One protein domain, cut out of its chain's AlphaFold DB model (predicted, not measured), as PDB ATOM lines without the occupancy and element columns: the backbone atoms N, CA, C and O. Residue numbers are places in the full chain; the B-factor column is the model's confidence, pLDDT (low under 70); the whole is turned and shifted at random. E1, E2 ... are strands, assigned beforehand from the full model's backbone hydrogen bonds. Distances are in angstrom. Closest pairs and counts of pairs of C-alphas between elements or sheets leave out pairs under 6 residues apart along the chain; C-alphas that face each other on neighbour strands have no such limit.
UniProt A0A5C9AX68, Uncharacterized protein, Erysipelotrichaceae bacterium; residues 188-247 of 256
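This is residues 188 to 247 of the 256 residues of an uncharacterized protein of Erysipelotrichaceae bacterium (UniProt A0A5C9AX68). With little regular structure, the domain is mostly a long winding stretch, residues 188 to 231, with a two-stranded hairpin, E1 and E2, at one end of the longest axis and the loop round Asn 212 at the other. A short antiparallel pairing, residues 194 to 195 with 222 to 223, ties the stretch to itself. Of 60 printed residues, 13 are in named elements, E1 then E2, an antiparallel sheet; the class is all strand, with no named helix. The whole is only just compact, close to loose, with a radius of gyration of the C-alphas of 12.3 A and spans of 33 by 25 by 18 A.

C-alpha 188 is at (12.692, -17.380, 39.642). E1, residues 232 to 238, is 17.2 A long. E2, residues 241 to 246, is 15.8 A long and ends with C-alpha 246 at (2.614, -21.154, 35.568).

E1 and E2 form a hairpin, antiparallel at 156 degrees, with a tight link. N 233 and O 245 are within hydrogen-bond range at 2.8 A.

The farthest C-alphas, of Asn 212 and Asn 240, are 35.7 A apart. The printed part has no cut. Residues 211, 212 and 231 have pLDDT under 70.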
ATOM      1  N   ARG A 188      12.363 -18.804  39.559       85.75
ATOM      2  CA  ARG A 188      12.692 -17.380  39.642       85.75
ATOM      3  C   ARG A 188      13.099 -16.856  38.270       85.75
ATOM      4  O   ARG A 188      13.958 -17.439  37.613       85.75
ATOM      5  N   VAL A 189      12.516 -15.735  37.861       83.06
ATOM      6  CA  VAL A 189      12.882 -15.047  36.617       83.06
ATOM      7  C   VAL A 189      14.183 -14.278  36.822       83.06
ATOM      8  O   VAL A 189      14.250 -13.400  37.680       83.06
ATOM      9  N   LEU A 190      15.207 -14.593  36.031       80.25
ATOM     10  CA  LEU A 190      16.539 -13.974  36.119       80.25
ATOM     11  C   LEU A 190      16.911 -13.138  34.884       80.25
ATOM     12  O   LEU A 190      17.976 -12.533  34.865       80.25
ATOM     13  N   ASP A 191      16.047 -13.090  33.870       73.94
ATOM     14  CA  ASP A 191      16.251 -12.316  32.642       73.94
ATOM     15  C   ASP A 191      14.935 -11.630  32.236       73.94
ATOM     16  O   ASP A 191      13.859 -12.092  32.622       73.94
ATOM     17  N   THR A 192      14.994 -10.519  31.502       73.75
ATOM     18  CA  THR A 192      13.808  -9.755  31.072       73.75
ATOM     19  C   THR A 192      14.063  -9.044  29.735       73.75
ATOM     20  O   THR A 192      15.146  -8.491  29.554       73.75
ATOM     21  N   PRO A 193      13.086  -8.998  28.804       77.75
ATOM     22  CA  PRO A 193      11.726  -9.538  28.911       77.75
ATOM     23  C   PRO A 193      11.626 -11.030  28.547       77.75
ATOM     24  O   PRO A 193      12.069 -11.458  27.482       77.75
ATOM     25  N   ILE A 194      10.951 -11.820  29.392       83.44
ATOM     26  CA  ILE A 194      10.495 -13.183  29.055       83.44
ATOM     27  C   ILE A 194       8.997 -13.124  28.755       83.44
ATOM     28  O   ILE A 194       8.180 -13.073  29.671       83.44
ATOM     29  N   TYR A 195       8.627 -13.104  27.475       86.88
ATOM     30  CA  TYR A 195       7.230 -12.939  27.057       86.88
ATOM     31  C   TYR A 195       6.339 -14.136  27.420       86.88
ATOM     32  O   TYR A 195       6.694 -15.287  27.158       86.88
ATOM     33  N   ALA A 196       5.149 -13.848  27.954       88.06
ATOM     34  CA  ALA A 196       4.107 -14.836  28.210       88.06
ATOM     35  C   ALA A 196       3.379 -15.184  26.902       88.06
ATOM     36  O   ALA A 196       3.043 -14.302  26.111       88.06
ATOM     37  N   ARG A 197       3.137 -16.474  26.657       89.06
ATOM     38  CA  ARG A 197       2.557 -16.974  25.401       89.06
ATOM     39  C   ARG A 197       1.355 -17.864  25.665       89.06
ATOM     40  O   ARG A 197       1.299 -18.538  26.687       89.06
ATOM     41  N   ASN A 198       0.439 -17.915  24.703       86.12
ATOM     42  CA  ASN A 198      -0.762 -18.752  24.755       86.12
ATOM     43  C   ASN A 198      -0.517 -20.243  24.442       86.12
ATOM     44  O   ASN A 198      -1.474 -20.988  24.260       86.12
ATOM     45  N   GLY A 199       0.739 -20.682  24.360       84.81
ATOM     46  CA  GLY A 199       1.086 -22.071  24.087       84.81
ATOM     47  C   GLY A 199       2.583 -22.361  24.250       84.81
ATOM     48  O   GLY A 199       3.394 -21.429  24.304       84.81
ATOM     49  N   PRO A 200       2.971 -23.648  24.313       81.81
ATOM     50  CA  PRO A 200       4.341 -24.093  24.570       81.81
ATOM     51  C   PRO A 200       5.215 -24.063  23.300       81.81
ATOM     52  O   PRO A 200       5.752 -25.079  22.863       81.81
ATOM     53  N   SER A 201       5.320 -22.897  22.656       79.44
ATOM     54  CA  SER A 201       6.144 -22.709  21.456       79.44
ATOM     55  C   SER A 201       6.645 -21.272  21.321       79.44
ATOM     56  O   SER A 201       5.933 -20.318  21.630       79.44
ATOM     57  N   LYS A 202       7.840 -21.090  20.742       76.12
ATOM     58  CA  LYS A 202       8.334 -19.773  20.295       76.12
ATOM     59  C   LYS A 202       7.455 -19.128  19.219       76.12
ATOM     60  O   LYS A 202       7.461 -17.905  19.094       76.12
ATOM     61  N   THR A 203       6.704 -19.930  18.466       82.69
ATOM     62  CA  THR A 203       5.743 -19.453  17.459       82.69
ATOM     63  C   THR A 203       4.365 -19.154  18.044       82.69
ATOM     64  O   THR A 203       3.558 -18.517  17.374       82.69
ATOM     65  N   ALA A 204       4.089 -19.574  19.286       85.69
ATOM     66  CA  ALA A 204       2.823 -19.280  19.945       85.69
ATOM     67  C   ALA A 204       2.671 -17.771  20.165       85.69
ATOM     68  O   ALA A 204       3.649 -17.063  20.446       85.69
ATOM     69  N   THR A 205       1.442 -17.278  20.043       89.31
ATOM     70  CA  THR A 205       1.129 -15.855  20.155       89.31
ATOM     71  C   THR A 205       1.484 -15.351  21.549       89.31
ATOM     72  O   THR A 205       1.147 -15.967  22.564       89.31
ATOM     73  N   ILE A 206       2.178 -14.217  21.601       89.00
ATOM     74  CA  ILE A 206       2.461 -13.521  22.857       89.00
ATOM     75  C   ILE A 206       1.146 -12.939  23.369       89.00
ATOM     76  O   ILE A 206       0.423 -12.298  22.606       89.00
ATOM     77  N   TRP A 207       0.826 -13.163  24.643       88.06
ATOM     78  CA  TRP A 207      -0.329 -12.514  25.249       88.06
ATOM     79  C   TRP A 207      -0.136 -11.003  25.252       88.06
ATOM     80  O   TRP A 207       0.930 -10.506  25.609       88.06
ATOM     81  N   ALA A 208      -1.184 -10.280  24.887       85.94
ATOM     82  CA  ALA A 208      -1.245  -8.836  24.992       85.94
ATOM     83  C   ALA A 208      -2.538  -8.461  25.714       85.94
ATOM     84  O   ALA A 208      -3.584  -9.059  25.455       85.94
ATOM     85  N   LEU A 209      -2.458  -7.509  26.640       78.75
ATOM     86  CA  LEU A 209      -3.612  -7.004  27.381       78.75
ATOM     87  C   LEU A 209      -3.535  -5.485  27.498       78.75
ATOM     88  O   LEU A 209      -2.468  -4.921  27.727       78.75
ATOM     89  N   GLY A 210      -4.700  -4.848  27.393       70.38
ATOM     90  CA  GLY A 210      -4.831  -3.396  27.427       70.38
ATOM     91  C   GLY A 210      -4.422  -2.718  26.118       70.38
ATOM     92  O   GLY A 210      -3.839  -3.322  25.218       70.38
ATOM     93  N   THR A 211      -4.767  -1.439  26.011       67.44
ATOM     94  CA  THR A 211      -4.459  -0.591  24.850       67.44
ATOM     95  C   THR A 211      -3.320   0.395  25.121       67.44
ATOM     96  O   THR A 211      -2.607   0.735  24.182       67.44
ATOM     97  N   ASN A 212      -3.077   0.773  26.383       69.69
ATOM     98  CA  ASN A 212      -2.120   1.818  26.786       69.69
ATOM     99  C   ASN A 212      -1.269   1.380  27.994       69.69
ATOM    100  O   ASN A 212      -1.432   1.910  29.086       69.69
ATOM    101  N   CYS A 213      -0.436   0.354  27.835       71.25
ATOM    102  CA  CYS A 213       0.285  -0.270  28.950       71.25
ATOM    103  C   CYS A 213       1.813  -0.264  28.777       71.25
ATOM    104  O   CYS A 213       2.533  -0.276  29.768       71.25
ATOM    105  N   SER A 214       2.323  -0.266  27.541       71.31
ATOM    106  CA  SER A 214       3.735   0.023  27.269       71.31
ATOM    107  C   SER A 214       3.954   0.355  25.798       71.31
ATOM    108  O   SER A 214       3.593  -0.450  24.931       71.31
ATOM    109  N   THR A 215       4.587   1.493  25.505       70.62
ATOM    110  CA  THR A 215       5.020   1.832  24.134       70.62
ATOM    111  C   THR A 215       6.222   0.985  23.707       70.62
ATOM    112  O   THR A 215       6.244   0.468  22.590       70.62
ATOM    113  N   THR A 216       7.161   0.738  24.625       74.56
ATOM    114  CA  THR A 216       8.366  -0.084  24.416       74.56
ATOM    115  C   THR A 216       8.040  -1.560  24.188       74.56
ATOM    116  O   THR A 216       8.615  -2.203  23.310       74.56
ATOM    117  N   HIS A 217       7.093  -2.115  24.950       74.94
ATOM    118  CA  HIS A 217       6.731  -3.535  24.874       74.94
ATOM    119  C   HIS A 217       5.431  -3.805  24.108       74.94
ATOM    120  O   HIS A 217       5.003  -4.958  24.012       74.94
ATOM    121  N   THR A 218       4.810  -2.794  23.490       80.06
ATOM    122  CA  THR A 218       3.616  -2.940  22.627       80.06
ATOM    123  C   THR A 218       2.460  -3.689  23.315       80.06
ATOM    124  O   THR A 218       1.836  -4.563  22.717       80.06
ATOM    125  N   ASN A 219       2.220  -3.403  24.602       83.00
ATOM    126  CA  ASN A 219       1.223  -4.066  25.469       83.00
ATOM    127  C   ASN A 219       1.365  -5.597  25.613       83.00
ATOM    128  O   ASN A 219       0.426  -6.279  26.030       83.00
ATOM    129  N   LYS A 220       2.529  -6.163  25.269       87.62
ATOM    130  CA  LYS A 220       2.808  -7.596  25.419       87.62
ATOM    131  C   LYS A 220       3.116  -7.932  26.872       87.62
ATOM    132  O   LYS A 220       3.939  -7.280  27.506       87.62
ATOM    133  N   LEU A 221       2.510  -9.003  27.366       87.81
ATOM    134  CA  LEU A 221       2.780  -9.536  28.693       87.81
ATOM    135  C   LEU A 221       4.140 -10.237  28.725       87.81
ATOM    136  O   LEU A 221       4.468 -11.043  27.851       87.81
ATOM    137  N   TYR A 222       4.906  -9.983  29.779       87.31
ATOM    138  CA  TYR A 222       6.148 -10.682  30.088       87.31
ATOM    139  C   TYR A 222       6.277 -10.883  31.597       87.31
ATOM    140  O   TYR A 222       5.646 -10.186  32.393       87.31
ATOM    141  N   PHE A 223       7.075 -11.865  32.003       87.56
ATOM    142  CA  PHE A 223       7.299 -12.146  33.413       87.56
ATOM    143  C   PHE A 223       8.250 -11.116  34.028       87.56
ATOM    144  O   PHE A 223       9.318 -10.831  33.484       87.56
ATOM    145  N   LYS A 224       7.870 -10.578  35.191       85.50
ATOM    146  CA  LYS A 224       8.650  -9.575  35.926       85.50
ATOM    147  C   LYS A 224       9.994 -10.144  36.384       85.50
ATOM    148  O   LYS A 224      10.039 -11.224  36.981       85.50
ATOM    149  N   LEU A 225      11.078  -9.400  36.178       85.69
ATOM    150  CA  LEU A 225      12.403  -9.774  36.677       85.69
ATOM    151  C   LEU A 225      12.370 -10.021  38.195       85.69
ATOM    152  O   LEU A 225      11.722  -9.285  38.935       85.69
ATOM    153  N   ASN A 226      13.073 -11.055  38.659       85.38
ATOM    154  CA  ASN A 226      13.134 -11.510  40.053       85.38
ATOM    155  C   ASN A 226      11.822 -12.025  40.667       85.38
ATOM    156  O   ASN A 226      11.827 -12.397  41.840       85.38
ATOM    157  N   SER A 227      10.725 -12.109  39.908       86.62
ATOM    158  CA  SER A 227       9.501 -12.751  40.404       86.62
ATOM    159  C   SER A 227       9.681 -14.267  40.549       86.62
ATOM    160  O   SER A 227      10.405 -14.894  39.768       86.62
ATOM    161  N   VAL A 228       9.042 -14.838  41.576       86.12
ATOM    162  CA  VAL A 228       9.060 -16.273  41.887       86.12
ATOM    163  C   VAL A 228       7.678 -16.865  41.618       86.12
ATOM    164  O   VAL A 228       6.679 -16.361  42.126       86.12
ATOM    165  N   TYR A 229       7.633 -17.948  40.847       83.44
ATOM    166  CA  TYR A 229       6.430 -18.710  40.525       83.44
ATOM    167  C   TYR A 229       6.516 -20.077  41.192       83.44
ATOM    168  O   TYR A 229       7.402 -20.864  40.870       83.44
ATOM    169  N   THR A 230       5.594 -20.345  42.114       77.19
ATOM    170  CA  THR A 230       5.563 -21.564  42.943       77.19
ATOM    171  C   THR A 230       4.479 -22.560  42.525       77.19
ATOM    172  O   THR A 230       4.298 -23.583  43.164       77.19
ATOM    173  N   ASN A 231       3.701 -22.239  41.485       69.69
ATOM    174  CA  ASN A 231       2.567 -23.038  41.013       69.69
ATOM    175  C   ASN A 231       2.784 -23.429  39.552       69.69
ATOM    176  O   ASN A 231       2.148 -22.876  38.645       69.69
ATOM    177  N   VAL A 232       3.729 -24.336  39.334       77.00
ATOM    178  CA  VAL A 232       3.994 -24.918  38.019       77.00
ATOM    179  C   VAL A 232       2.986 -26.036  37.791       77.00
ATOM    180  O   VAL A 232       3.012 -27.049  38.478       77.00
ATOM    181  N   ILE A 233       2.053 -25.817  36.870       80.25
ATOM    182  CA  ILE A 233       0.857 -26.660  36.713       80.25
ATOM    183  C   ILE A 233       1.122 -27.823  35.766       80.25
ATOM    184  O   ILE A 233       0.600 -28.915  35.953       80.25
ATOM    185  N   ALA A 234       1.870 -27.550  34.705       80.00
ATOM    186  CA  ALA A 234       2.069 -28.488  33.621       80.00
ATOM    187  C   ALA A 234       3.407 -28.237  32.950       80.00
ATOM    188  O   ALA A 234       3.944 -27.116  32.951       80.00
ATOM    189  N   ARG A 235       3.910 -29.297  32.330       84.69
ATOM    190  CA  ARG A 235       5.137 -29.272  31.555       84.69
ATOM    191  C   ARG A 235       4.862 -29.732  30.128       84.69
ATOM    192  O   ARG A 235       4.193 -30.729  29.891       84.69
ATOM    193  N   SER A 236       5.434 -29.043  29.151       84.25
ATOM    194  CA  SER A 236       5.371 -29.450  27.743       84.25
ATOM    195  C   SER A 236       6.743 -29.363  27.095       84.25
ATOM    196  O   SER A 236       7.552 -28.512  27.457       84.25
ATOM    197  N   LYS A 237       7.018 -30.235  26.124       80.19
ATOM    198  CA  LYS A 237       8.274 -30.232  25.365       80.19
ATOM    199  C   LYS A 237       8.002 -29.842  23.917       80.19
ATOM    200  O   LYS A 237       7.056 -30.338  23.317       80.19
ATOM    201  N   SER A 238       8.842 -28.982  23.357       80.31
ATOM    202  CA  SER A 238       8.839 -28.658  21.928       80.31
ATOM    203  C   SER A 238      10.243 -28.234  21.497       80.31
ATOM    204  O   SER A 238      10.856 -27.405  22.166       80.31
ATOM    205  N   ASN A 239      10.768 -28.803  20.404       75.50
ATOM    206  CA  ASN A 239      12.067 -28.446  19.807       75.50
ATOM    207  C   ASN A 239      13.225 -28.342  20.822       75.50
ATOM    208  O   ASN A 239      13.870 -27.300  20.933       75.50
ATOM    209  N   ASN A 240      13.472 -29.413  21.586       80.81
ATOM    210  CA  ASN A 240      14.512 -29.485  22.626       80.81
ATOM    211  C   ASN A 240      14.372 -28.442  23.750       80.81
ATOM    212  O   ASN A 240      15.325 -28.163  24.474       80.81
ATOM    213  N   GLN A 241      13.190 -27.853  23.915       81.81
ATOM    214  CA  GLN A 241      12.891 -26.911  24.983       81.81
ATOM    215  C   GLN A 241      11.731 -27.417  25.814       81.81
ATOM    216  O   GLN A 241      10.758 -27.969  25.294       81.81
ATOM    217  N   THR A 242      11.833 -27.186  27.116       84.06
ATOM    218  CA  THR A 242      10.725 -27.381  28.034       84.06
ATOM    219  C   THR A 242      10.020 -26.052  28.263       84.06
ATOM    220  O   THR A 242      10.649 -25.035  28.553       84.06
ATOM    221  N   TYR A 243       8.700 -26.091  28.174       85.19
ATOM    222  CA  TYR A 243       7.795 -25.010  28.504       85.19
ATOM    223  C   TYR A 243       7.055 -25.383  29.781       85.19
ATOM    224  O   TYR A 243       6.599 -26.518  29.939       85.19
ATOM    225  N   TYR A 244       6.938 -24.414  30.679       85.44
ATOM    226  CA  TYR A 244       6.254 -24.575  31.952       85.44
ATOM    227  C   TYR A 244       5.030 -23.676  31.971       85.44
ATOM    228  O   TYR A 244       5.127 -22.472  31.721       85.44
ATOM    229  N   GLN A 245       3.877 -24.261  32.274       86.31
ATOM    230  CA  GLN A 245       2.673 -23.493  32.536       86.31
ATOM    231  C   GLN A 245       2.686 -23.052  33.997       86.31
ATOM    232  O   GLN A 245       2.723 -23.883  34.902       86.31
ATOM    233  N   VAL A 246       2.630 -21.744  34.225       84.31
ATOM    234  CA  VAL A 246       2.614 -21.154  35.568       84.31
ATOM    235  C   VAL A 246       1.326 -20.371  35.787       84.31
ATOM    236  O   VAL A 246       0.839 -19.698  34.875       84.31
ATOM    237  N   LYS A 247       0.772 -20.425  37.004       82.00
ATOM    238  CA  LYS A 247      -0.261 -19.459  37.410       82.00
ATOM    239  C   LYS A 247       0.409 -18.115  37.683       82.00
ATOM    240  O   LYS A 247       1.329 -18.040  38.493       82.00
TER     241      LYS A 247